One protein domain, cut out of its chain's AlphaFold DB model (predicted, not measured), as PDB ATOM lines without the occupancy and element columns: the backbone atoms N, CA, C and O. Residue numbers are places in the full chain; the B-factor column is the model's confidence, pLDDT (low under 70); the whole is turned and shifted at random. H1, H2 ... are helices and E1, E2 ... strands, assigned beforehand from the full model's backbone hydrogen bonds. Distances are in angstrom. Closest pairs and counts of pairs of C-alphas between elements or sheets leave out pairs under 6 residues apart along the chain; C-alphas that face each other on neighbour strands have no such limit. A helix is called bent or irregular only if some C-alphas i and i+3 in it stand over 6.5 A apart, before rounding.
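Overview. This is residues 43 to 232 of the 237 residues of an uncharacterized protein of Vibrio breoganii (UniProt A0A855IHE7). Look first for one broad, twisted wall of ten strands that runs the length of the domain, with the short helices H3, H5 and H4 spread over one face. H2 is on the opposite face, towards the E3 edge, and H1 only grazes the sheet towards the E10 edge. The printed part has 190 residues, with five named helices and ten named strands in the order H1 E1 E2 H2 E3 H3 E4 E5 E6 E7 E8 E9 E10 H4 H5. The sheet runs E3 E1 E2 E4 E5 E6 E7 E8 E9 E10, all antiparallel, and the class is mixed, helices and strands. The whole is compact, with a radius of gyration of the C-alphas of 16.6 A, and spans 43 by 39 by 30 A.

Along the chain. Find C-alpha 46 at (340.821, 142.661, 323.026), where H1, residues 46 to 52, begins. Then come E1, 64 to 68, E2, 74 to 78, H2, 80 to 85, E3, 92 to 96, and H3, 97 to 102. E4, 109 to 116, covers 20.1 A, E5, 123 to 130, 19.8 A, and E6, 134 to 138, 13.3 A. E7, 150 to 156, covers 20.1 A, E8, 163 to 171, 25.3 A, and E9, 179 to 187, 24.7 A, with a bend of 56 degrees at residue 184. After E10, 200 to 204, and H4, 207 to 212, H5, 223 to 230, ends at C-alpha 230, (340.439, 114.898, 317.495).

Arrangement. Strands E4 to E10 form a meander, each the antiparallel neighbour of the one before; look at N 136 and O 152 of E6 and E7, 2.8 A, within hydrogen-bond range. E2, H2 and E3 form a split strand-helix-strand unit, two strands running the same way with E1 between them and a right-handed crossover. H2 is irregular, with C-alphas 81 and 84 8.3 A apart. The sheet has helices on both faces, three layers: H5 is over E5, at a height of 9.9 A, and C-alphas 123 and 227 are their closest, 6.0 A. H3 is over E1 and H4 only just over E9 and E10. In H1, H4 and H5 every O i to N i+4 pair is within range; H2 and H3 each have 0 of 2, and 1 of 3 O i to N i+3 pairs.

Size, cuts and confidence. The farthest C-alphas, of Glu 96 and Ser 198, are 45.0 A apart. The printed part has no cut. The long links are H1 to E1, E6 to E7 and E9 to E10. Mean pLDDT of the printed part is 80.0; 51 residues are under 70, among them 66 to 94.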
ATOM      1  N   GLY A  43     332.088 148.014 327.297       66.44
ATOM      2  CA  GLY A  43     332.823 147.674 326.085       66.44
ATOM      3  C   GLY A  43     334.229 147.241 326.483       66.44
ATOM      4  O   GLY A  43     334.962 148.041 327.061       66.44
ATOM      5  N   ILE A  44     334.591 145.990 326.206       78.50
ATOM      6  CA  ILE A  44     335.920 145.471 326.537       78.50
ATOM      7  C   ILE A  44     336.836 145.485 325.316       78.50
ATOM      8  O   ILE A  44     336.456 145.123 324.200       78.50
ATOM      9  N   SER A  45     338.078 145.890 325.538       85.00
ATOM     10  CA  SER A  45     339.158 145.743 324.573       85.00
ATOM     11  C   SER A  45     339.530 144.270 324.383       85.00
ATOM     12  O   SER A  45     339.268 143.418 325.230       85.00
ATOM     13  N   ALA A  46     340.224 143.969 323.286       86.88
ATOM     14  CA  ALA A  46     340.821 142.661 323.026       86.88
ATOM     15  C   ALA A  46     341.605 142.131 324.239       86.88
ATOM     16  O   ALA A  46     341.400 141.000 324.674       86.88
ATOM     17  N   ALA A  47     342.468 142.965 324.821       86.88
ATOM     18  CA  ALA A  47     343.288 142.577 325.963       86.88
ATOM     19  C   ALA A  47     342.440 142.195 327.189       86.88
ATOM     20  O   ALA A  47     342.741 141.214 327.868       86.88
ATOM     21  N   GLU A  48     341.360 142.929 327.457       89.94
ATOM     22  CA  GLU A  48     340.440 142.627 328.558       89.94
ATOM     23  C   GLU A  48     339.697 141.311 328.319       89.94
ATOM     24  O   GLU A  48     339.619 140.487 329.226       89.94
ATOM     25  N   VAL A  49     339.251 141.045 327.088       88.50
ATOM     26  CA  VAL A  49     338.624 139.762 326.714       88.50
ATOM     27  C   VAL A  49     339.571 138.602 327.006       88.50
ATOM     28  O   VAL A  49     339.191 137.604 327.622       88.50
ATOM     29  N   ALA A  50     340.827 138.747 326.592       88.50
ATOM     30  CA  ALA A  50     341.861 137.740 326.766       88.50
ATOM     31  C   ALA A  50     342.148 137.420 328.231       88.50
ATOM     32  O   ALA A  50     342.429 136.268 328.561       88.50
ATOM     33  N   LEU A  51     342.087 138.437 329.094       87.12
ATOM     34  CA  LEU A  51     342.271 138.303 330.535       87.12
ATOM     35  C   LEU A  51     341.044 137.673 331.202       87.12
ATOM     36  O   LEU A  51     341.208 136.771 332.024       87.12
ATOM     37  N   THR A  52     339.838 138.107 330.830       86.88
ATOM     38  CA  THR A  52     338.570 137.651 331.420       86.88
ATOM     39  C   THR A  52     338.280 136.188 331.104       86.88
ATOM     40  O   THR A  52     337.930 135.418 331.995       86.88
ATOM     41  N   PHE A  53     338.483 135.771 329.853       88.94
ATOM     42  CA  PHE A  53     338.181 134.412 329.386       88.94
ATOM     43  C   PHE A  53     339.418 133.508 329.360       88.94
ATOM     44  O   PHE A  53     339.524 132.570 328.560       88.94
ATOM     45  N   ARG A  54     340.394 133.793 330.229       85.88
ATOM     46  CA  ARG A  54     341.626 133.017 330.349       85.88
ATOM     47  C   ARG A  54     341.401 131.748 331.168       85.88
ATOM     48  O   ARG A  54     340.838 131.782 332.259       85.88
ATOM     49  N   VAL A  55     341.940 130.632 330.679       81.94
ATOM     50  CA  VAL A  55     342.046 129.395 331.470       81.94
ATOM     51  C   VAL A  55     342.989 129.627 332.664       81.94
ATOM     52  O   VAL A  55     344.045 130.246 332.475       81.94
ATOM     53  N   PRO A  56     342.664 129.151 333.882       76.31
ATOM     54  CA  PRO A  56     343.582 129.205 335.017       76.31
ATOM     55  C   PRO A  56     344.968 128.656 334.662       76.31
ATOM     56  O   PRO A  56     345.096 127.665 333.954       76.31
ATOM     57  N   SER A  57     346.024 129.301 335.167       69.62
ATOM     58  CA  SER A  57     347.410 128.912 334.844       69.62
ATOM     59  C   SER A  57     347.851 127.605 335.504       69.62
ATOM     60  O   SER A  57     348.885 127.057 335.136       69.62
ATOM     61  N   VAL A  58     347.083 127.122 336.483       71.38
ATOM     62  CA  VAL A  58     347.297 125.830 337.130       71.38
ATOM     63  C   VAL A  58     346.162 124.920 336.698       71.38
ATOM     64  O   VAL A  58     345.019 125.106 337.119       71.38
ATOM     65  N   SER A  59     346.489 123.943 335.863       72.00
ATOM     66  CA  SER A  59     345.595 122.849 335.528       72.00
ATOM     67  C   SER A  59     346.250 121.518 335.871       72.00
ATOM     68  O   SER A  59     347.467 121.356 335.789       72.00
ATOM     69  N   HIS A  60     345.433 120.586 336.343       74.88
ATOM     70  CA  HIS A  60     345.842 119.223 336.642       74.88
ATOM     71  C   HIS A  60     345.215 118.300 335.599       74.88
ATOM     72  O   HIS A  60     344.087 118.560 335.168       74.88
ATOM     73  N   PRO A  61     345.903 117.225 335.197       69.56
ATOM     74  CA  PRO A  61     345.331 116.254 334.278       69.56
ATOM     75  C   PRO A  61     344.062 115.630 334.870       69.56
ATOM     76  O   PRO A  61     343.965 115.377 336.075       69.56
ATOM     77  N   VAL A  62     343.078 115.386 334.007       72.69
ATOM     78  CA  VAL A  62     341.865 114.654 334.369       72.69
ATOM     79  C   VAL A  62     342.150 113.167 334.214       72.69
ATOM     80  O   VAL A  62     342.481 112.710 333.128       72.69
ATOM     81  N   ASN A  63     342.006 112.407 335.300       67.00
ATOM     82  CA  ASN A  63     342.304 110.971 335.283       67.00
ATOM     83  C   ASN A  63     341.223 110.129 334.596       67.00
ATOM     84  O   ASN A  63     341.467 108.972 334.273       67.00
ATOM     85  N   LEU A  64     340.021 110.687 334.438       67.44
ATOM     86  CA  LEU A  64     338.900 109.995 333.834       67.44
ATOM     87  C   LEU A  64     337.922 110.958 333.174       67.44
ATOM     88  O   LEU A  64     337.450 111.898 333.819       67.44
ATOM     89  N   CYS A  65     337.557 110.655 331.937       72.50
ATOM     90  CA  CYS A  65     336.576 111.390 331.162       72.50
ATOM     91  C   CYS A  65     335.621 110.418 330.465       72.50
ATOM     92  O   CYS A  65     335.926 109.247 330.235       72.50
ATOM     93  N   TYR A  66     334.430 110.909 330.165       68.56
ATOM     94  CA  TYR A  66     333.418 110.180 329.403       68.56
ATOM     95  C   TYR A  66     333.361 110.792 328.019       68.56
ATOM     96  O   TYR A  66     333.465 112.006 327.936       68.56
ATOM     97  N   ALA A  67     333.213 109.992 326.969       69.50
ATOM     98  CA  ALA A  67     333.106 110.457 325.592       69.50
ATOM     99  C   ALA A  67     331.899 109.800 324.913       69.50
ATOM    100  O   ALA A  67     331.719 108.591 325.040       69.50
ATOM    101  N   ARG A  68     331.075 110.557 324.184       64.12
ATOM    102  CA  ARG A  68     330.068 109.973 323.278       64.12
ATOM    103  C   ARG A  68     330.707 109.753 321.903       64.12
ATOM    104  O   ARG A  68     331.188 110.720 321.331       64.12
ATOM    105  N   THR A  69     330.714 108.534 321.366       57.59
ATOM    106  CA  THR A  69     331.217 108.244 320.004       57.59
ATOM    107  C   THR A  69     330.173 107.423 319.250       57.59
ATOM    108  O   THR A  69     329.880 106.294 319.618       57.59
ATOM    109  N   GLY A  70     329.507 107.986 318.243       53.38
ATOM    110  CA  GLY A  70     328.393 107.306 317.574       53.38
ATOM    111  C   GLY A  70     328.115 107.837 316.174       53.38
ATOM    112  O   GLY A  70     328.610 108.891 315.809       53.38
ATOM    113  N   VAL A  71     327.274 107.101 315.438       52.06
ATOM    114  CA  VAL A  71     327.070 107.138 313.968       52.06
ATOM    115  C   VAL A  71     326.656 108.508 313.378       52.06
ATOM    116  O   VAL A  71     326.635 108.663 312.165       52.06
ATOM    117  N   HIS A  72     326.363 109.513 314.210       53.50
ATOM    118  CA  HIS A  72     326.013 110.883 313.803       53.50
ATOM    119  C   HIS A  72     326.806 111.892 314.660       53.50
ATOM    120  O   HIS A  72     326.291 112.462 315.617       53.50
ATOM    121  N   GLU A  73     328.104 111.983 314.374       56.69
ATOM    122  CA  GLU A  73     329.240 112.309 315.252       56.69
ATOM    123  C   GLU A  73     329.196 113.659 315.997       56.69
ATOM    124  O   GLU A  73     329.821 114.648 315.611       56.69
ATOM    125  N   LEU A  74     328.544 113.657 317.162       54.81
ATOM    126  CA  LEU A  74     328.825 114.597 318.246       54.81
ATOM    127  C   LEU A  74     329.709 113.924 319.307       54.81
ATOM    128  O   LEU A  74     329.211 113.089 320.071       54.81
ATOM    129  N   ALA A  75     330.988 114.312 319.403       65.12
ATOM    130  CA  ALA A  75     331.853 113.887 320.504       65.12
ATOM    131  C   ALA A  75     331.780 114.885 321.659       65.12
ATOM    132  O   ALA A  75     332.353 115.971 321.624       65.12
ATOM    133  N   ALA A  76     331.069 114.513 322.718       62.25
ATOM    134  CA  ALA A  76     331.045 115.272 323.961       62.25
ATOM    135  C   ALA A  76     331.904 114.577 325.010       62.25
ATOM    136  O   ALA A  76     331.780 113.364 325.169       62.25
ATOM    137  N   SER A  77     332.720 115.334 325.744       66.00
ATOM    138  CA  SER A  77     333.414 114.854 326.928       66.00
ATOM    139  C   SER A  77     333.189 115.712 328.167       66.00
ATOM    140  O   SER A  77     333.183 116.937 328.105       66.00
ATOM    141  N   VAL A  78     332.951 115.071 329.313       64.75
ATOM    142  CA  VAL A  78     332.631 115.763 330.574       64.75
ATOM    143  C   VAL A  78     333.509 115.299 331.722       64.75
ATOM    144  O   VAL A  78     333.958 114.148 331.771       64.75
ATOM    145  N   SER A  79     333.725 116.208 332.672       58.66
ATOM    146  CA  SER A  79     334.313 115.885 333.965       58.66
ATOM    147  C   SER A  79     333.404 114.926 334.751       58.66
ATOM    148  O   SER A  79     332.181 114.950 334.613       58.66
ATOM    149  N   LYS A  80     333.988 114.094 335.626       55.34
ATOM    150  CA  LYS A  80     333.250 113.114 336.452       55.34
ATOM    151  C   LYS A  80     332.104 113.732 337.280       55.34
ATOM    152  O   LYS A  80     331.163 113.024 337.622       55.34
ATOM    153  N   SER A  81     332.176 115.020 337.620       52.88
ATOM    154  CA  SER A  81     331.129 115.719 338.377       52.88
ATOM    155  C   SER A  81     329.900 116.116 337.551       52.88
ATOM    156  O   SER A  81     328.866 116.380 338.154       52.88
ATOM    157  N   ASP A  82     329.986 116.125 336.216       54.69
ATOM    158  CA  ASP A  82     328.938 116.638 335.311       54.69
ATOM    159  C   ASP A  82     328.356 115.539 334.386       54.69
ATOM    160  O   ASP A  82     327.756 115.822 333.348       54.69
ATOM    161  N   VAL A  83     328.524 114.264 334.762       54.16
ATOM    162  CA  VAL A  83     328.173 113.072 333.956       54.16
ATOM    163  C   VAL A  83     326.688 113.004 333.581       54.16
ATOM    164  O   VAL A  83     326.360 112.548 332.485       54.16
ATOM    165  N   SER A  84     325.795 113.561 334.406       57.53
ATOM    166  CA  SER A  84     324.351 113.611 334.135       57.53
ATOM    167  C   SER A  84     323.991 114.336 332.832       57.53
ATOM    168  O   SER A  84     322.937 114.079 332.256       57.53
ATOM    169  N   TYR A  85     324.857 115.235 332.350       55.69
ATOM    170  CA  TYR A  85     324.680 115.918 331.066       55.69
ATOM    171  C   TYR A  85     324.820 114.959 329.869       55.69
ATOM    172  O   TYR A  85     324.132 115.125 328.865       55.69
ATOM    173  N   VAL A  86     325.668 113.927 329.985       54.91
ATOM    174  CA  VAL A  86     325.972 112.972 328.902       54.91
ATOM    175  C   VAL A  86     325.221 111.652 329.069       54.91
ATOM    176  O   VAL A  86     324.974 110.989 328.076       54.91
ATOM    177  N   GLU A  87     324.768 111.280 330.270       54.34
ATOM    178  CA  GLU A  87     324.022 110.026 330.522       54.34
ATOM    179  C   GLU A  87     322.742 109.856 329.687       54.34
ATOM    180  O   GLU A  87     322.299 108.736 329.439       54.34
ATOM    181  N   THR A  88     322.154 110.950 329.204       58.62
ATOM    182  CA  THR A  88     320.990 110.902 328.302       58.62
ATOM    183  C   THR A  88     321.358 110.541 326.855       58.62
ATOM    184  O   THR A  88     320.488 110.236 326.039       58.62
ATOM    185  N   SER A  89     322.649 110.542 326.524       52.44
ATOM    186  CA  SER A  89     323.199 110.397 325.182       52.44
ATOM    187  C   SER A  89     323.842 109.024 324.982       52.44
ATOM    188  O   SER A  89     324.817 108.713 325.641       52.44
ATOM    189  N   HIS A  90     323.358 108.208 324.041       59.16
ATOM    190  CA  HIS A  90     323.951 106.893 323.731       59.16
ATOM    191  C   HIS A  90     324.708 106.914 322.385       59.16
ATOM    192  O   HIS A  90     324.208 107.539 321.441       59.16
ATOM    193  N   PRO A  91     325.860 106.228 322.232       55.97
ATOM    194  CA  PRO A  91     326.617 105.461 323.237       55.97
ATOM    195  C   PRO A  91     327.666 106.318 323.981       55.97
ATOM    196  O   PRO A  91     328.174 107.290 323.428       55.97
ATOM    197  N   ILE A  92     328.008 105.943 325.220       64.19
ATOM    198  CA  ILE A  92     329.036 106.604 326.049       64.19
ATOM    199  C   ILE A  92     330.169 105.616 326.312       64.19
ATOM    200  O   ILE A  92     329.940 104.540 326.865       64.19
ATOM    201  N   SER A  93     331.389 106.017 325.985       67.19
ATOM    202  CA  SER A  93     332.626 105.297 326.265       67.19
ATOM    203  C   SER A  93     333.397 105.991 327.387       67.19
ATOM    204  O   SER A  93     333.432 107.218 327.490       67.19
ATOM    205  N   LYS A  94     334.024 105.203 328.258       68.81
ATOM    206  CA  LYS A  94     334.871 105.692 329.350       68.81
ATOM    207  C   LYS A  94     336.325 105.749 328.868       68.81
ATOM    208  O   LYS A  94     336.816 104.759 328.337       68.81
ATOM    209  N   GLN A  95     336.997 106.878 329.077       71.75
ATOM    210  CA  GLN A  95     338.381 107.124 328.661       71.75
ATOM    211  C   GLN A  95     339.270 107.434 329.876       71.75
ATOM    212  O   GLN A  95     338.840 108.106 330.818       71.75
ATOM    213  N   GLU A  96     340.501 106.922 329.863       66.19
ATOM    214  CA  GLU A  96     341.470 107.029 330.965       66.19
ATOM    215  C   GLU A  96     342.429 108.229 330.777       66.19
ATOM    216  O   GLU A  96     342.425 108.905 329.748       66.19
ATOM    217  N   ALA A  97     343.236 108.521 331.804       62.12
ATOM    218  CA  ALA A  97     344.018 109.756 331.958       62.12
ATOM    219  C   ALA A  97     344.879 110.176 330.750       62.12
ATOM    220  O   ALA A  97     345.028 111.370 330.484       62.12
ATOM    221  N   ASN A  98     345.456 109.210 330.032       67.19
ATOM    222  CA  ASN A  98     346.255 109.455 328.831       67.19
ATOM    223  C   ASN A  98     345.405 110.049 327.703       67.19
ATOM    224  O   ASN A  98     345.822 111.013 327.073       67.19
ATOM    225  N   THR A  99     344.187 109.547 327.519       68.12
ATOM    226  CA  THR A  99     343.273 110.027 326.484       68.12
ATOM    227  C   THR A  99     342.644 111.364 326.870       68.12
ATOM    228  O   THR A  99     342.459 112.223 326.021       68.12
ATOM    229  N   CYS A 100     342.338 111.605 328.148       72.38
ATOM    230  CA  CYS A 100     341.652 112.838 328.554       72.38
ATOM    231  C   CYS A 100     342.480 114.106 328.300       72.38
ATOM    232  O   CYS A 100     341.935 115.109 327.835       72.38
ATOM    233  N   GLY A 101     343.792 114.052 328.549       69.12
ATOM    234  CA  GLY A 101     344.701 115.139 328.176       69.12
ATOM    235  C   GLY A 101     344.729 115.373 326.664       69.12
ATOM    236  O   GLY A 101     344.678 116.523 326.224       69.12
ATOM    237  N   ASP A 102     344.712 114.292 325.879       67.06
ATOM    238  CA  ASP A 102     344.671 114.354 324.416       67.06
ATOM    239  C   ASP A 102     343.379 114.987 323.888       67.06
ATOM    240  O   ASP A 102     343.423 115.631 322.851       67.06
ATOM    241  N   LEU A 103     342.259 114.904 324.620       67.62
ATOM    242  CA  LEU A 103     340.990 115.582 324.292       67.62
ATOM    243  C   LEU A 103     340.957 117.064 324.695       67.62
ATOM    244  O   LEU A 103     339.938 117.743 324.549       67.62
ATOM    245  N   GLY A 104     342.067 117.584 325.224       69.88
ATOM    246  CA  GLY A 104     342.150 118.946 325.738       69.88
ATOM    247  C   GLY A 104     341.378 119.147 327.043       69.88
ATOM    248  O   GLY A 104     340.989 120.280 327.340       69.88
ATOM    249  N   LEU A 105     341.148 118.074 327.810       74.88
ATOM    250  CA  LEU A 105     340.532 118.138 329.131       74.88
ATOM    251  C   LEU A 105     341.595 118.296 330.211       74.88
ATOM    252  O   LEU A 105     342.540 117.515 330.323       74.88
ATOM    253  N   ASP A 106     341.373 119.272 331.075       75.62
ATOM    254  CA  ASP A 106     342.112 119.427 332.314       75.62
ATOM    255  C   ASP A 106     341.144 119.768 333.455       75.62
ATOM    256  O   ASP A 106     339.941 119.933 333.252       75.62
ATOM    257  N   SER A 107     341.656 119.873 334.679       73.50
ATOM    258  CA  SER A 107     340.849 120.136 335.873       73.50
ATOM    259  C   SER A 107     340.077 121.464 335.845       73.50
ATOM    260  O   SER A 107     339.307 121.741 336.762       73.50
ATOM    261  N   THR A 108     340.331 122.335 334.868       77.44
ATOM    262  CA  THR A 108     339.652 123.623 334.697       77.44
ATOM    263  C   THR A 108     338.474 123.541 333.724       77.44
ATOM    264  O   THR A 108     337.578 124.391 333.788       77.44
ATOM    265  N   VAL A 109     338.452 122.515 332.870       78.31
ATOM    266  CA  VAL A 109     337.415 122.255 331.871       78.31
ATOM    267  C   VAL A 109     336.340 121.353 332.483       78.31
ATOM    268  O   VAL A 109     336.607 120.231 332.907       78.31
ATOM    269  N   ARG A 110     335.103 121.850 332.544       77.06
ATOM    270  CA  ARG A 110     333.930 121.102 333.022       77.06
ATOM    271  C   ARG A 110     333.385 120.165 331.958       77.06
ATOM    272  O   ARG A 110     333.108 119.001 332.241       77.06
ATOM    273  N   ASN A 111     333.230 120.686 330.746       77.56
ATOM    274  CA  ASN A 111     332.709 119.952 329.605       77.56
ATOM    275  C   ASN A 111     333.349 120.431 328.299       77.56
ATOM    276  O   ASN A 111     333.843 121.555 328.195       77.56
ATOM    277  N   VAL A 112     333.332 119.551 327.308       79.88
ATOM    278  CA  VAL A 112     333.726 119.790 325.928       79.88
ATOM    279  C   VAL A 112     332.692 119.118 325.039       79.88
ATOM    280  O   VAL A 112     332.293 117.990 325.299       79.88
ATOM    281  N   GLN A 113     332.255 119.791 323.990       80.81
ATOM    282  CA  GLN A 113     331.345 119.262 322.985       80.81
ATOM    283  C   GLN A 113     331.909 119.601 321.612       80.81
ATOM    284  O   GLN A 113     332.248 120.757 321.368       80.81
ATOM    285  N   VAL A 114     332.038 118.602 320.747       80.31
ATOM    286  CA  VAL A 114     332.664 118.724 319.430       80.31
ATOM    287  C   VAL A 114     331.732 118.148 318.381       80.31
ATOM    288  O   VAL A 114     331.385 116.971 318.456       80.31
ATOM    289  N   ASP A 115     331.359 118.969 317.408       81.62
ATOM    290  CA  ASP A 115     330.623 118.541 316.225       81.62
ATOM    291  C   ASP A 115     331.606 118.381 315.062       81.62
ATOM    292  O   ASP A 115     332.428 119.273 314.812       81.62
ATOM    293  N   PHE A 116     331.508 117.269 314.338       80.19
ATOM    294  CA  PHE A 116     332.365 116.971 313.192       80.19
ATOM    295  C   PHE A 116     331.646 117.176 311.862       80.19
ATOM    296  O   PHE A 116     330.421 117.266 311.772       80.19
ATOM    297  N   ASN A 117     332.438 117.290 310.807       77.81
ATOM    298  CA  ASN A 117     331.984 117.170 309.438       77.81
ATOM    299  C   ASN A 117     331.871 115.686 309.076       77.81
ATOM    300  O   ASN A 117     332.865 114.969 309.133       77.81
ATOM    301  N   GLU A 118     330.683 115.249 308.668       73.06
ATOM    302  CA  GLU A 118     330.424 113.838 308.350       73.06
ATOM    303  C   GLU A 118     331.245 113.324 307.152       73.06
ATOM    304  O   GLU A 118     331.554 112.137 307.084       73.06
ATOM    305  N   ASP A 119     331.633 114.199 306.220       73.25
ATOM    306  CA  ASP A 119     332.326 113.802 304.989       73.25
ATOM    307  C   ASP A 119     333.842 113.650 305.177       73.25
ATOM    308  O   ASP A 119     334.490 112.898 304.448       73.25
ATOM    309  N   ASN A 120     334.441 114.417 306.094       76.38
ATOM    310  CA  ASN A 120     335.900 114.512 306.216       76.38
ATOM    311  C   ASN A 120     336.432 114.522 307.652       76.38
ATOM    312  O   ASN A 120     337.618 114.801 307.837       76.38
ATOM    313  N   THR A 121     335.551 114.282 308.627       74.69
ATOM    314  CA  THR A 121     335.841 114.151 310.060       74.69
ATOM    315  C   THR A 121     336.578 115.339 310.689       74.69
ATOM    316  O   THR A 121     337.134 115.234 311.783       74.69
ATOM    317  N   GLN A 122     336.571 116.506 310.035       83.50
ATOM    318  CA  GLN A 122     337.120 117.735 310.604       83.50
ATOM    319  C   GLN A 122     336.172 118.336 311.636       83.50
ATOM    320  O   GLN A 122     334.952 118.234 311.522       83.50
ATOM    321  N   VAL A 123     336.731 119.013 312.635       85.19
ATOM    322  CA  VAL A 123     335.961 119.720 313.661       85.19
ATOM    323  C   VAL A 123     335.206 120.893 313.027       85.19
ATOM    324  O   VAL A 123     335.802 121.890 312.633       85.19
ATOM    325  N   ASN A 124     333.878 120.818 312.988       88.88
ATOM    326  CA  ASN A 124     333.012 121.907 312.535       88.88
ATOM    327  C   ASN A 124     332.782 122.935 313.643       88.88
ATOM    328  O   ASN A 124     332.894 124.144 313.422       88.88
ATOM    329  N   GLN A 125     332.467 122.453 314.842       89.56
ATOM    330  CA  GLN A 125     332.133 123.286 315.986       89.56
ATOM    331  C   GLN A 125     332.690 122.671 317.264       89.56
ATOM    332  O   GLN A 125     332.806 121.457 317.408       89.56
ATOM    333  N   LEU A 126     333.063 123.533 318.200       88.25
ATOM    334  CA  LEU A 126     333.624 123.141 319.476       88.25
ATOM    335  C   LEU A 126     333.126 124.068 320.569       88.25
ATOM    336  O   LEU A 126     333.311 125.278 320.483       88.25
ATOM    337  N   ARG A 127     332.573 123.505 321.635       88.56
ATOM    338  CA  ARG A 127     332.159 124.211 322.843       88.56
ATOM    339  C   ARG A 127     332.922 123.658 324.039       88.56
ATOM    340  O   ARG A 127     333.065 122.451 324.180       88.56
ATOM    341  N   ARG A 128     333.448 124.535 324.889       87.31
ATOM    342  CA  ARG A 128     334.182 124.191 326.109       87.31
ATOM    343  C   ARG A 128     333.648 125.004 327.274       87.31
ATOM    344  O   ARG A 128     333.812 126.225 327.296       87.31
ATOM    345  N   GLY A 129     333.052 124.329 328.243       86.69
ATOM    346  CA  GLY A 129     332.621 124.917 329.499       86.69
ATOM    347  C   GLY A 129     333.746 124.890 330.525       86.69
ATOM    348  O   GLY A 129     334.309 123.844 330.833       86.69
ATOM    349  N   PHE A 130     334.042 126.044 331.105       84.56
ATOM    350  CA  PHE A 130     334.887 126.220 332.280       84.56
ATOM    351  C   PHE A 130     334.006 126.532 333.492       84.56
ATOM    352  O   PHE A 130     332.794 126.712 333.388       84.56
ATOM    353  N   LYS A 131     334.611 126.630 334.680       78.19
ATOM    354  CA  LYS A 131     333.862 126.892 335.921       78.19
ATOM    355  C   LYS A 131     332.953 128.129 335.855       78.19
ATOM    356  O   LYS A 131     331.867 128.091 336.423       78.19
ATOM    357  N   ASN A 132     333.413 129.199 335.205       82.62
ATOM    358  CA  ASN A 132     332.754 130.509 335.221       82.62
ATOM    359  C   ASN A 132     332.440 131.060 333.824       82.62
ATOM    360  O   ASN A 132     331.909 132.160 333.716       82.62
ATOM    361  N   PHE A 133     332.827 130.362 332.761       89.19
ATOM    362  CA  PHE A 133     332.614 130.830 331.399       89.19
ATOM    363  C   PHE A 133     332.600 129.662 330.422       89.19
ATOM    364  O   PHE A 133     333.079 128.578 330.735       89.19
ATOM    365  N   GLU A 134     332.088 129.901 329.230       90.50
ATOM    366  CA  GLU A 134     332.059 128.979 328.112       90.50
ATOM    367  C   GLU A 134     332.742 129.625 326.907       90.50
ATOM    368  O   GLU A 134     332.682 130.841 326.709       90.50
ATOM    369  N   VAL A 135     333.409 128.794 326.113       92.62
ATOM    370  CA  VAL A 135     334.016 129.171 324.840       92.62
ATOM    371  C   VAL A 135     333.438 128.293 323.754       92.62
ATOM    372  O   VAL A 135     333.557 127.074 323.829       92.62
ATOM    373  N   GLN A 136     332.895 128.909 322.718       93.62
ATOM    374  CA  GLN A 136     332.484 128.241 321.501       93.62
ATOM    375  C   GLN A 136     333.299 128.741 320.308       93.62
ATOM    376  O   GLN A 136     333.565 129.934 320.185       93.62
ATOM    377  N   GLN A 137     333.696 127.821 319.434       94.56
ATOM    378  CA  GLN A 137     334.330 128.082 318.148       94.56
ATOM    379  C   GLN A 137     333.525 127.378 317.059       94.56
ATOM    380  O   GLN A 137     333.324 126.170 317.143       94.56
ATOM    381  N   ASP A 138     333.070 128.118 316.053       94.56
ATOM    382  CA  ASP A 138     332.366 127.573 314.888       94.56
ATOM    383  C   ASP A 138     333.167 127.888 313.618       94.56
ATOM    384  O   ASP A 138     333.321 129.048 313.224       94.56
ATOM    385  N   PHE A 139     333.725 126.851 313.000       94.19
ATOM    386  CA  PHE A 139     334.596 126.954 311.830       94.19
ATOM    387  C   PHE A 139     333.816 126.982 310.511       94.19
ATOM    388  O   PHE A 139     334.390 127.283 309.466       94.19
ATOM    389  N   THR A 140     332.511 126.708 310.550       91.62
ATOM    390  CA  THR A 140     331.652 126.599 309.360       91.62
ATOM    391  C   THR A 140     330.982 127.919 308.987       91.62
ATOM    392  O   THR A 140     330.477 128.086 307.871       91.62
ATOM    393  N   ARG A 141     330.954 128.883 309.914       90.62
ATOM    394  CA  ARG A 141     330.244 130.151 309.714       90.62
ATOM    395  C   ARG A 141     330.917 131.011 308.648       90.62
ATOM    396  O   ARG A 141     332.139 131.130 308.640       90.62
ATOM    397  N   PRO A 142     330.133 131.753 307.844       90.88
ATOM    398  CA  PRO A 142     330.682 132.676 306.851       90.88
ATOM    399  C   PRO A 142     331.623 133.745 307.420       90.88
ATOM    400  O   PRO A 142     332.432 134.280 306.678       90.88
ATOM    401  N   LEU A 143     331.494 134.086 308.706       93.44
ATOM    402  CA  LEU A 143     332.299 135.114 309.379       93.44
ATOM    403  C   LEU A 143     333.415 134.517 310.253       93.44
ATOM    404  O   LEU A 143     333.916 135.184 311.160       93.44
ATOM    405  N   ALA A 144     333.762 133.251 310.032       93.75
ATOM    406  CA  ALA A 144     334.814 132.571 310.764       93.75
ATOM    407  C   ALA A 144     336.176 133.241 310.545       93.75
ATOM    408  O   ALA A 144     336.570 133.522 309.414       93.75
ATOM    409  N   LEU A 145     336.932 133.453 311.625       94.81
ATOM    410  CA  LEU A 145     338.322 133.879 311.506       94.81
ATOM    411  C   LEU A 145     339.160 132.725 310.939       94.81
ATOM    412  O   LEU A 145     339.006 131.586 311.402       94.81
ATOM    413  N   PRO A 146     340.121 133.012 310.041       91.81
ATOM    414  CA  PRO A 146     341.146 132.057 309.646       91.81
ATOM    415  C   PRO A 146     341.762 131.357 310.860       91.81
ATOM    416  O   PRO A 146     342.208 132.020 311.795       91.81
ATOM    417  N   ASP A 147     341.765 130.025 310.846       91.31
ATOM    418  CA  ASP A 147     342.250 129.134 311.908       91.31
ATOM    419  C   ASP A 147     341.550 129.209 313.273       91.31
ATOM    420  O   ASP A 147     341.847 128.365 314.108       91.31
ATOM    421  N   PHE A 148     340.653 130.151 313.565       94.06
ATOM    422  CA  PHE A 148     340.022 130.247 314.898       94.06
ATOM    423  C   PHE A 148     338.507 130.078 314.881       94.06
ATOM    424  O   PHE A 148     337.931 129.817 315.938       94.06
ATOM    425  N   GLY A 149     337.874 130.164 313.711       95.25
ATOM    426  CA  GLY A 149     336.422 130.121 313.616       95.25
ATOM    427  C   GLY A 149     335.782 131.425 314.087       95.25
ATOM    428  O   GLY A 149     336.460 132.410 314.388       95.25
ATOM    429  N   LEU A 150     334.457 131.443 314.130       95.56
ATOM    430  CA  LEU A 150     333.702 132.440 314.875       95.56
ATOM    431  C   LEU A 150     333.797 132.068 316.352       95.56
ATOM    432  O   LEU A 150     333.431 130.956 316.729       95.56
ATOM    433  N   ILE A 151     334.311 132.979 317.175       95.94
ATOM    434  CA  ILE A 151     334.491 132.741 318.607       95.94
ATOM    435  C   ILE A 151     333.329 133.393 319.349       95.94
ATOM    436  O   ILE A 151     333.137 134.603 319.228       95.94
ATOM    437  N   THR A 152     332.621 132.620 320.167       94.88
ATOM    438  CA  THR A 152     331.625 133.122 321.118       94.88
ATOM    439  C   THR A 152     332.075 132.777 322.533       94.88
ATOM    440  O   THR A 152     332.346 131.623 322.850       94.88
ATOM    441  N   LEU A 153     332.187 133.779 323.397       93.06
ATOM    442  CA  LEU A 153     332.550 133.640 324.804       93.06
ATOM    443  C   LEU A 153     331.341 134.035 325.639       93.06
ATOM    444  O   LEU A 153     330.733 135.068 325.367       93.06
ATOM    445  N   ARG A 154     330.991 133.240 326.647       91.00
ATOM    446  CA  ARG A 154     329.848 133.516 327.528       91.00
ATOM    447  C   ARG A 154     330.237 133.340 328.980       91.00
ATOM    448  O   ARG A 154     330.934 132.391 329.312       91.00
ATOM    449  N   SER A 155     329.790 134.225 329.855       89.19
ATOM    450  CA  SER A 155     329.962 134.088 331.300       89.19
ATOM    451  C   SER A 155     328.663 134.497 331.989       89.19
ATOM    452  O   SER A 155     328.141 135.560 331.651       89.19
ATOM    453  N   PRO A 156     328.128 133.688 332.922       82.62
ATOM    454  CA  PRO A 156     326.986 134.101 333.725       82.62
ATOM    455  C   PRO A 156     327.303 135.402 334.455       82.62
ATOM    456  O   PRO A 156     328.345 135.502 335.115       82.62
ATOM    457  N   ASP A 157     326.416 136.386 334.344       75.62
ATOM    458  CA  ASP A 157     326.612 137.648 335.036       75.62
ATOM    459  C   ASP A 157     326.303 137.480 336.528       75.62
ATOM    460  O   ASP A 157     325.280 136.912 336.921       75.62
ATOM    461  N   LYS A 158     327.226 137.928 337.384       69.00
ATOM    462  CA  LYS A 158     327.072 137.780 338.839       69.00
ATOM    463  C   LYS A 158     326.044 138.742 339.419       69.00
ATOM    464  O   LYS A 158     325.475 138.439 340.465       69.00
ATOM    465  N   ASP A 159     325.836 139.869 338.755       65.44
ATOM    466  CA  ASP A 159     325.022 140.977 339.233       65.44
ATOM    467  C   ASP A 159     323.624 140.970 338.577       65.44
ATOM    468  O   ASP A 159     322.706 141.614 339.083       65.44
ATOM    469  N   MET A 160     323.424 140.189 337.504       67.69
ATOM    470  CA  MET A 160     322.158 140.043 336.776       67.69
ATOM    471  C   MET A 160     321.759 138.577 336.569       67.69
ATOM    472  O   MET A 160     322.104 137.923 335.584       67.69
ATOM    473  N   SER A 161     320.934 138.072 337.489       73.62
ATOM    474  CA  SER A 161     320.359 136.728 337.399       73.62
ATOM    475  C   SER A 161     319.561 136.537 336.103       73.62
ATOM    476  O   SER A 161     318.615 137.272 335.831       73.62
ATOM    477  N   GLY A 162     319.883 135.488 335.343       80.56
ATOM    478  CA  GLY A 162     319.180 135.139 334.104       80.56
ATOM    479  C   GLY A 162     319.751 135.785 332.839       80.56
ATOM    480  O   GLY A 162     319.161 135.620 331.769       80.56
ATOM    481  N   TYR A 163     320.896 136.462 332.942       84.06
ATOM    482  CA  TYR A 163     321.630 137.023 331.814       84.06
ATOM    483  C   TYR A 163     323.069 136.516 331.798       84.06
ATOM    484  O   TYR A 163     323.702 136.340 332.838       84.06
ATOM    485  N   ASP A 164     323.586 136.318 330.591       86.50
ATOM    486  CA  ASP A 164     324.986 135.997 330.367       86.50
ATOM    487  C   ASP A 164     325.645 137.181 329.657       86.50
ATOM    488  O   ASP A 164     325.103 137.736 328.691       86.50
ATOM    489  N   TYR A 165     326.838 137.556 330.112       87.06
ATOM    490  CA  TYR A 165     327.699 138.434 329.342       87.06
ATOM    491  C   TYR A 165     328.308 137.637 328.192       87.06
ATOM    492  O   TYR A 165     328.923 136.587 328.402       87.06
ATOM    493  N   GLN A 166     328.138 138.134 326.974       90.19
ATOM    494  CA  GLN A 166     328.593 137.497 325.754       90.19
ATOM    495  C   GLN A 166     329.584 138.389 325.011       90.19
ATOM    496  O   GLN A 166     329.383 139.593 324.858       90.19
ATOM    497  N   VAL A 167     330.625 137.763 324.470       92.06
ATOM    498  CA  VAL A 167     331.557 138.365 323.519       92.06
ATOM    499  C   VAL A 167     331.565 137.528 322.254       92.06
ATOM    500  O   VAL A 167     331.672 136.307 322.334       92.06
ATOM    501  N   THR A 168     331.499 138.159 321.087       94.31
ATOM    502  CA  THR A 168     331.743 137.485 319.810       94.31
ATOM    503  C   THR A 168     332.920 138.115 319.086       94.31
ATOM    504  O   THR A 168     333.068 139.335 319.065       94.31
ATOM    505  N   ILE A 169     333.777 137.279 318.505       95.62
ATOM    506  CA  ILE A 169     334.912 137.687 317.675       95.62
ATOM    507  C   ILE A 169     334.728 137.012 316.318       95.62
ATOM    508  O   ILE A 169     334.760 135.785 316.216       95.62
ATOM    509  N   ALA A 170     334.500 137.822 315.290       96.25
ATOM    510  CA  ALA A 170     334.179 137.369 313.939       96.25
ATOM    511  C   ALA A 170     334.831 138.285 312.892       96.25
ATOM    512  O   ALA A 170     335.292 139.379 313.219       96.25
ATOM    513  N   LEU A 171     334.854 137.870 311.629       96.50
ATOM    514  CA  LEU A 171     335.129 138.792 310.527       96.50
ATOM    515  C   LEU A 171     333.991 139.814 310.397       96.50
ATOM    516  O   LEU A 171     332.832 139.519 310.697       96.50
ATOM    517  N   GLU A 172     334.311 141.018 309.925       95.50
ATOM    518  CA  GLU A 172     333.320 142.067 309.638       95.50
ATOM    519  C   GLU A 172     332.304 141.601 308.581       95.50
ATOM    520  O   GLU A 172     331.107 141.867 308.693       95.50
ATOM    521  N   SER A 173     332.782 140.879 307.568       94.12
ATOM    522  CA  SER A 173     331.991 140.270 306.499       94.12
ATOM    523  C   SER A 173     332.740 139.065 305.911       94.12
ATOM    524  O   SER A 173     333.917 138.867 306.211       94.12
ATOM    525  N   LYS A 174     332.064 138.256 305.079       88.56
ATOM    526  CA  LYS A 174     332.565 136.966 304.557       88.56
ATOM    527  C   LYS A 174     333.928 137.047 303.851       88.56
ATOM    528  O   LYS A 174     334.688 136.090 303.899       88.56
ATOM    529  N   ASP A 175     334.238 138.191 303.249       88.81
ATOM    530  CA  ASP A 175     335.464 138.410 302.472       88.81
ATOM    531  C   ASP A 175     336.345 139.529 303.066       88.81
ATOM    532  O   ASP A 175     337.263 140.024 302.414       88.81
ATOM    533  N   SER A 176     336.050 139.980 304.293       92.56
ATOM    534  CA  SER A 176     336.824 141.028 304.965       92.56
ATOM    535  C   SER A 176     337.981 140.431 305.755       92.56
ATOM    536  O   SER A 176     337.831 139.422 306.436       92.56
ATOM    537  N   GLU A 177     339.131 141.104 305.735       93.62
ATOM    538  CA  GLU A 177     340.217 140.807 306.673       93.62
ATOM    539  C   GLU A 177     339.939 141.384 308.065       93.62
ATOM    540  O   GLU A 177     340.503 140.902 309.047       93.62
ATOM    541  N   LYS A 178     339.068 142.399 308.169       97.00
ATOM    542  CA  LYS A 178     338.798 143.093 309.427       97.00
ATOM    543  C   LYS A 178     338.077 142.190 310.406       97.00
ATOM    544  O   LYS A 178     337.115 141.507 310.059       97.00
ATOM    545  N   VAL A 179     338.502 142.275 311.660       96.25
ATOM    546  CA  VAL A 179     337.916 141.517 312.763       96.25
ATOM    547  C   VAL A 179     337.062 142.445 313.606       96.25
ATOM    548  O   VAL A 179     337.492 143.531 313.986       96.25
ATOM    549  N   VAL A 180     335.857 142.001 313.929       94.94
ATOM    550  CA  VAL A 180     334.916 142.708 314.785       94.94
ATOM    551  C   VAL A 180     334.752 141.931 316.082       94.94
ATOM    552  O   VAL A 180     334.450 140.740 316.078       94.94
ATOM    553  N   LEU A 181     334.931 142.641 317.190       93.81
ATOM    554  CA  LEU A 181     334.631 142.182 318.531       93.81
ATOM    555  C   LEU A 181     333.348 142.857 319.004       93.81
ATOM    556  O   LEU A 181     333.289 144.086 319.070       93.81
ATOM    557  N   LYS A 182     332.330 142.066 319.336       92.25
ATOM    558  CA  LYS A 182     331.075 142.550 319.915       92.25
ATOM    559  C   LYS A 182     330.954 142.069 321.346       92.25
ATOM    560  O   LYS A 182     331.228 140.903 321.601       92.25
ATOM    561  N   SER A 183     330.520 142.926 322.257       88.88
ATOM    562  CA  SER A 183     330.325 142.568 323.660       88.88
ATOM    563  C   SER A 183     329.033 143.154 324.221       88.88
ATOM    564  O   SER A 183     328.630 144.254 323.845       88.88
ATOM    565  N   GLY A 184     328.367 142.424 325.108       87.00
ATOM    566  CA  GLY A 184     327.090 142.836 325.689       87.00
ATOM    567  C   GLY A 184     326.378 141.676 326.376       87.00
ATOM    568  O   GLY A 184     326.989 140.650 326.658       87.00
ATOM    569  N   PHE A 185     325.075 141.814 326.606       86.12
ATOM    570  CA  PHE A 185     324.300 140.828 327.358       86.12
ATOM    571  C   PHE A 185     323.274 140.100 326.497       86.12
ATOM    572  O   PHE A 185     322.593 140.696 325.656       86.12
ATOM    573  N   VAL A 186     323.128 138.806 326.768       86.50
ATOM    574  CA  VAL A 186     322.082 137.932 326.229       86.50
ATOM    575  C   VAL A 186     321.289 137.335 327.390       86.50
ATOM    576  O   VAL A 186     321.788 137.249 328.512       86.50
ATOM    577  N   LYS A 187     320.043 136.919 327.152       85.06
ATOM    578  CA  LYS A 187     319.328 136.113 328.152       85.06
ATOM    579  C   LYS A 187     319.998 134.747 328.278       85.06
ATOM    580  O   LYS A 187     320.483 134.204 327.286       85.06
ATOM    581  N   HIS A 188     319.964 134.172 329.474       80.31
ATOM    582  CA  HIS A 188     320.464 132.824 329.698       80.31
ATOM    583  C   HIS A 188     319.771 131.830 328.754       80.31
ATOM    584  O   HIS A 188     318.559 131.913 328.536       80.31
ATOM    585  N   ASN A 189     320.540 130.908 328.172       69.81
ATOM    586  CA  ASN A 189     320.092 129.954 327.144       69.81
ATOM    587  C   ASN A 189     319.544 130.570 325.840       69.81
ATOM    588  O   ASN A 189     319.017 129.837 325.002       69.81
ATOM    589  N   ALA A 190     319.663 131.884 325.628       76.38
ATOM    590  CA  ALA A 190     319.306 132.486 324.348       76.38
ATOM    591  C   ALA A 190     320.334 132.135 323.262       76.38
ATOM    592  O   ALA A 190     321.488 131.772 323.550       76.38
ATOM    593  N   SER A 191     319.922 132.248 321.997       68.25
ATOM    594  CA  SER A 191     320.834 131.999 320.884       68.25
ATOM    595  C   SER A 191     321.963 133.032 320.869       68.25
ATOM    596  O   SER A 191     321.866 134.114 321.449       68.25
ATOM    597  N   GLU A 192     323.068 132.704 320.202       61.91
ATOM    598  CA  GLU A 192     324.270 133.552 320.128       61.91
ATOM    599  C   GLU A 192     324.052 134.913 319.470       61.91
ATOM    600  O   GLU A 192     324.904 135.792 319.582       61.91
ATOM    601  N   ASN A 193     322.896 135.129 318.846       66.56
ATOM    602  CA  ASN A 193     322.562 136.380 318.179       66.56
ATOM    603  C   ASN A 193     321.504 137.213 318.925       66.56
ATOM    604  O   ASN A 193     321.207 138.327 318.493       66.56
ATOM    605  N   ASP A 194     320.976 136.721 320.050       79.81
ATOM    606  CA  ASP A 194     319.847 137.334 320.761       79.81
ATOM    607  C   ASP A 194     320.305 138.337 321.829       79.81
ATOM    608  O   ASP A 194     320.092 138.164 323.033       79.81
ATOM    609  N   TRP A 195     320.951 139.411 321.378       81.38
ATOM    610  CA  TRP A 195     321.375 140.502 322.253       81.38
ATOM    611  C   TRP A 195     320.173 141.236 322.853       81.38
ATOM    612  O   TRP A 195     319.239 141.632 322.153       81.38
ATOM    613  N   VAL A 196     320.212 141.463 324.163       77.12
ATOM    614  CA  VAL A 196     319.147 142.169 324.894       77.12
ATOM    615  C   VAL A 196     319.220 143.680 324.650       77.12
ATOM    616  O   VAL A 196     318.206 144.384 324.684       77.12
ATOM    617  N   THR A 197     320.421 144.179 324.371       73.31
ATOM    618  CA  THR A 197     320.740 145.564 324.013       73.31
ATOM    619  C   THR A 197     321.723 145.577 322.842       73.31
ATOM    620  O   THR A 197     322.348 144.562 322.545       73.31
ATOM    621  N   SER A 198     321.854 146.706 322.135       77.75
ATOM    622  CA  SER A 198     322.860 146.821 321.071       77.75
ATOM    623  C   SER A 198     324.255 146.576 321.655       77.75
ATOM    624  O   SER A 198     324.653 147.336 322.540       77.75
ATOM    625  N   PRO A 199     325.002 145.559 321.190       84.62
ATOM    626  CA  PRO A 199     326.303 145.255 321.759       84.62
ATOM    627  C   PRO A 199     327.305 146.364 321.436       84.62
ATOM    628  O   PRO A 199     327.282 146.964 320.353       84.62
ATOM    629  N   HIS A 200     328.233 146.598 322.357       87.56
ATOM    630  CA  HIS A 200     329.403 147.411 322.074       87.56
ATOM    631  C   HIS A 200     330.247 146.727 320.997       87.56
ATOM    632  O   HIS A 200     330.380 145.506 320.995       87.56
ATOM    633  N   THR A 201     330.802 147.501 320.066       89.94
ATOM    634  CA  THR A 201     331.543 146.962 318.922       89.94
ATOM    635  C   THR A 201     332.907 147.631 318.806       89.94
ATOM    636  O   THR A 201     332.994 148.846 318.651       89.94
ATOM    637  N   THR A 202     333.968 146.826 318.819       91.25
ATOM    638  CA  THR A 202     335.345 147.244 318.524       91.25
ATOM    639  C   THR A 202     335.820 146.552 317.251       91.25
ATOM    640  O   THR A 202     335.576 145.364 317.064       91.25
ATOM    641  N   THR A 203     336.498 147.279 316.364       94.06
ATOM    642  CA  THR A 203     336.997 146.738 315.086       94.06
ATOM    643  C   THR A 203     338.519 146.788 315.045       94.06
ATOM    644  O   THR A 203     339.115 147.797 315.412       94.06
ATOM    645  N   TYR A 204     339.129 145.710 314.564       95.25
ATOM    646  CA  TYR A 204     340.566 145.540 314.366       95.25
ATOM    647  C   TYR A 204     340.872 145.407 312.879       95.25
ATOM    648  O   TYR A 204     340.027 144.965 312.093       95.25
ATOM    649  N   LYS A 205     342.096 145.773 312.490       95.88
ATOM    650  CA  LYS A 205     342.506 145.769 311.082       95.88
ATOM    651  C   LYS A 205     342.458 144.369 310.480       95.88
ATOM    652  O   LYS A 205     341.977 144.218 309.364       95.88
ATOM    653  N   ASP A 206     342.997 143.391 311.201       94.75
ATOM    654  CA  ASP A 206     343.036 141.992 310.792       94.75
ATOM    655  C   ASP A 206     343.203 141.038 311.993       94.75
ATOM    656  O   ASP A 206     343.289 141.454 313.153       94.75
ATOM    657  N   VAL A 207     343.265 139.729 311.724       93.56
ATOM    658  CA  VAL A 207     343.495 138.695 312.752       93.56
ATOM    659  C   VAL A 207     344.851 138.860 313.456       93.56
ATOM    660  O   VAL A 207     344.999 138.477 314.618       93.56
ATOM    661  N   ARG A 208     345.870 139.408 312.787       94.56
ATOM    662  CA  ARG A 208     347.189 139.628 313.405       94.56
ATOM    663  C   ARG A 208     347.131 140.789 314.388       94.56
ATOM    664  O   ARG A 208     347.737 140.695 315.449       94.56
ATOM    665  N   ASP A 209     346.382 141.830 314.056       95.19
ATOM    666  CA  ASP A 209     346.171 143.004 314.896       95.19
ATOM    667  C   ASP A 209     345.490 142.628 316.219       95.19
ATOM    668  O   ASP A 209     346.025 142.902 317.295       95.19
ATOM    669  N   ILE A 210     344.382 141.879 316.174       93.62
ATOM    670  CA  ILE A 210     343.734 141.405 317.408       93.62
ATOM    671  C   ILE A 210     344.656 140.485 318.227       93.62
ATOM    672  O   ILE A 210     344.707 140.606 319.449       93.62
ATOM    673  N   LYS A 211     345.453 139.616 317.584       91.62
ATOM    674  CA  LYS A 211     346.449 138.772 318.273       91.62
ATOM    675  C   LYS A 211     347.559 139.586 318.935       91.62
ATOM    676  O   LYS A 211     347.969 139.242 320.040       91.62
ATOM    677  N   ALA A 212     348.037 140.652 318.294       91.25
ATOM    678  CA  ALA A 212     349.055 141.541 318.854       91.25
ATOM    679  C   ALA A 212     348.562 142.248 320.129       91.25
ATOM    680  O   ALA A 212     349.348 142.490 321.040       91.25
ATOM    681  N   HIS A 213     347.252 142.488 320.230       91.00
ATOM    682  CA  HIS A 213     346.587 142.993 321.436       91.00
ATOM    683  C   HIS A 213     346.227 141.893 322.450       91.00
ATOM    684  O   HIS A 213     345.568 142.161 323.451       91.00
ATOM    685  N   GLY A 214     346.618 140.642 322.188       87.25
ATOM    686  CA  GLY A 214     346.270 139.486 323.007       87.25
ATOM    687  C   GLY A 214     344.817 139.033 322.869       87.25
ATOM    688  O   GLY A 214     344.439 138.102 323.557       87.25
ATOM    689  N   GLY A 215     344.017 139.619 321.975       86.62
ATOM    690  CA  GLY A 215     342.553 139.506 321.937       86.62
ATOM    691  C   GLY A 215     341.945 138.147 321.648       86.62
ATOM    692  O   GLY A 215     340.726 138.021 321.675       86.62
ATOM    693  N   ILE A 216     342.772 137.139 321.387       92.12
ATOM    694  CA  ILE A 216     342.345 135.747 321.309       92.12
ATOM    695  C   ILE A 216     342.741 135.081 322.636       92.12
ATOM    696  O   ILE A 216     343.932 134.835 322.849       92.12
ATOM    697  N   PRO A 217     341.782 134.802 323.540       90.50
ATOM    698  CA  PRO A 217     342.077 134.186 324.829       90.50
ATOM    699  C   PRO A 217     342.793 132.841 324.671       90.50
ATOM    700  O   PRO A 217     342.541 132.095 323.728       90.50
ATOM    701  N   SER A 218     343.622 132.455 325.643       88.50
ATOM    702  CA  SER A 218     344.340 131.165 325.608       88.50
ATOM    703  C   SER A 218     343.428 129.930 325.693       88.50
ATOM    704  O   SER A 218     343.881 128.803 325.456       88.50
ATOM    705  N   SER A 219     342.162 130.144 326.070       87.56
ATOM    706  CA  SER A 219     341.071 129.167 326.049       87.56
ATOM    707  C   SER A 219     340.562 128.873 324.638       87.56
ATOM    708  O   SER A 219     339.859 127.884 324.464       87.56
ATOM    709  N   VAL A 220     340.929 129.681 323.636       92.31
ATOM    710  CA  VAL A 220     340.662 129.472 322.208       92.31
ATOM    711  C   VAL A 220     341.864 128.767 321.579       92.31
ATOM    712  O   VAL A 220     343.017 129.112 321.841       92.31
ATOM    713  N   LYS A 221     341.612 127.758 320.741       89.25
ATOM    714  CA  LYS A 221     342.658 126.964 320.078       89.25
ATOM    715  C   LYS A 221     342.487 127.015 318.567       89.25
ATOM    716  O   LYS A 221     341.378 127.201 318.080       89.25
ATOM    717  N   SER A 222     343.578 126.854 317.821       92.56
ATOM    718  CA  SER A 222     343.485 126.859 316.359       92.56
ATOM    719  C   SER A 222     342.740 125.623 315.838       92.56
ATOM    720  O   SER A 222     342.851 124.552 316.434       92.56
ATOM    721  N   HIS A 223     342.049 125.746 314.706       92.50
ATOM    722  CA  HIS A 223     341.345 124.669 314.018       92.50
ATOM    723  C   HIS A 223     342.289 123.500 313.742       92.50
ATOM    724  O   HIS A 223     341.966 122.358 314.035       92.50
ATOM    725  N   ARG A 224     343.519 123.791 313.298       90.88
ATOM    726  CA  ARG A 224     344.571 122.783 313.124       90.88
ATOM    727  C   ARG A 224     344.876 122.031 314.418       90.88
ATOM    728  O   ARG A 224     344.983 120.813 314.395       90.88
ATOM    729  N   THR A 225     345.040 122.740 315.535       87.00
ATOM    730  CA  THR A 225     345.291 122.115 316.844       87.00
ATOM    731  C   THR A 225     344.113 121.246 317.277       87.00
ATOM    732  O   THR A 225     344.336 120.171 317.819       87.00
ATOM    733  N   MET A 226     342.878 121.690 317.024       85.06
ATOM    734  CA  MET A 226     341.671 120.918 317.337       85.06
ATOM    735  C   MET A 226     341.558 119.679 316.465       85.06
ATOM    736  O   MET A 226     341.396 118.597 317.009       85.06
ATOM    737  N   ASN A 227     341.760 119.801 315.156       83.38
ATOM    738  CA  ASN A 227     341.820 118.637 314.288       83.38
ATOM    739  C   ASN A 227     342.906 117.675 314.767       83.38
ATOM    740  O   ASN A 227     342.584 116.534 314.989       83.38
ATOM    741  N   ILE A 228     344.137 118.095 315.078       80.75
ATOM    742  CA  ILE A 228     345.163 117.160 315.600       80.75
ATOM    743  C   ILE A 228     344.703 116.418 316.870       80.75
ATOM    744  O   ILE A 228     344.913 115.215 316.973       80.75
ATOM    745  N   ILE A 229     344.074 117.122 317.814       77.06
ATOM    746  CA  ILE A 229     343.550 116.550 319.067       77.06
ATOM    747  C   ILE A 229     342.450 115.509 318.793       77.06
ATOM    748  O   ILE A 229     342.397 114.483 319.467       77.06
ATOM    749  N   TRP A 230     341.609 115.735 317.780       74.44
ATOM    750  CA  TRP A 230     340.439 114.898 317.495       74.44
ATOM    751  C   TRP A 230     340.571 113.977 316.258       74.44
ATOM    752  O   TRP A 230     339.702 113.139 316.052       74.44
ATOM    753  N   ASN A 231     341.649 114.073 315.468       67.56
ATOM    754  CA  ASN A 231     341.829 113.407 314.162       67.56
ATOM    755  C   ASN A 231     342.273 111.938 314.255       67.56
ATOM    756  O   ASN A 231     342.039 111.203 313.306       67.56
ATOM    757  N   ASP A 232     342.882 111.489 315.360       51.59
ATOM    758  CA  ASP A 232     343.456 110.127 315.435       51.59
ATOM    759  C   ASP A 232     342.998 109.275 316.632       51.59
ATOM    760  O   ASP A 232     343.036 108.048 316.557       51.59
TER     761      ASP A 232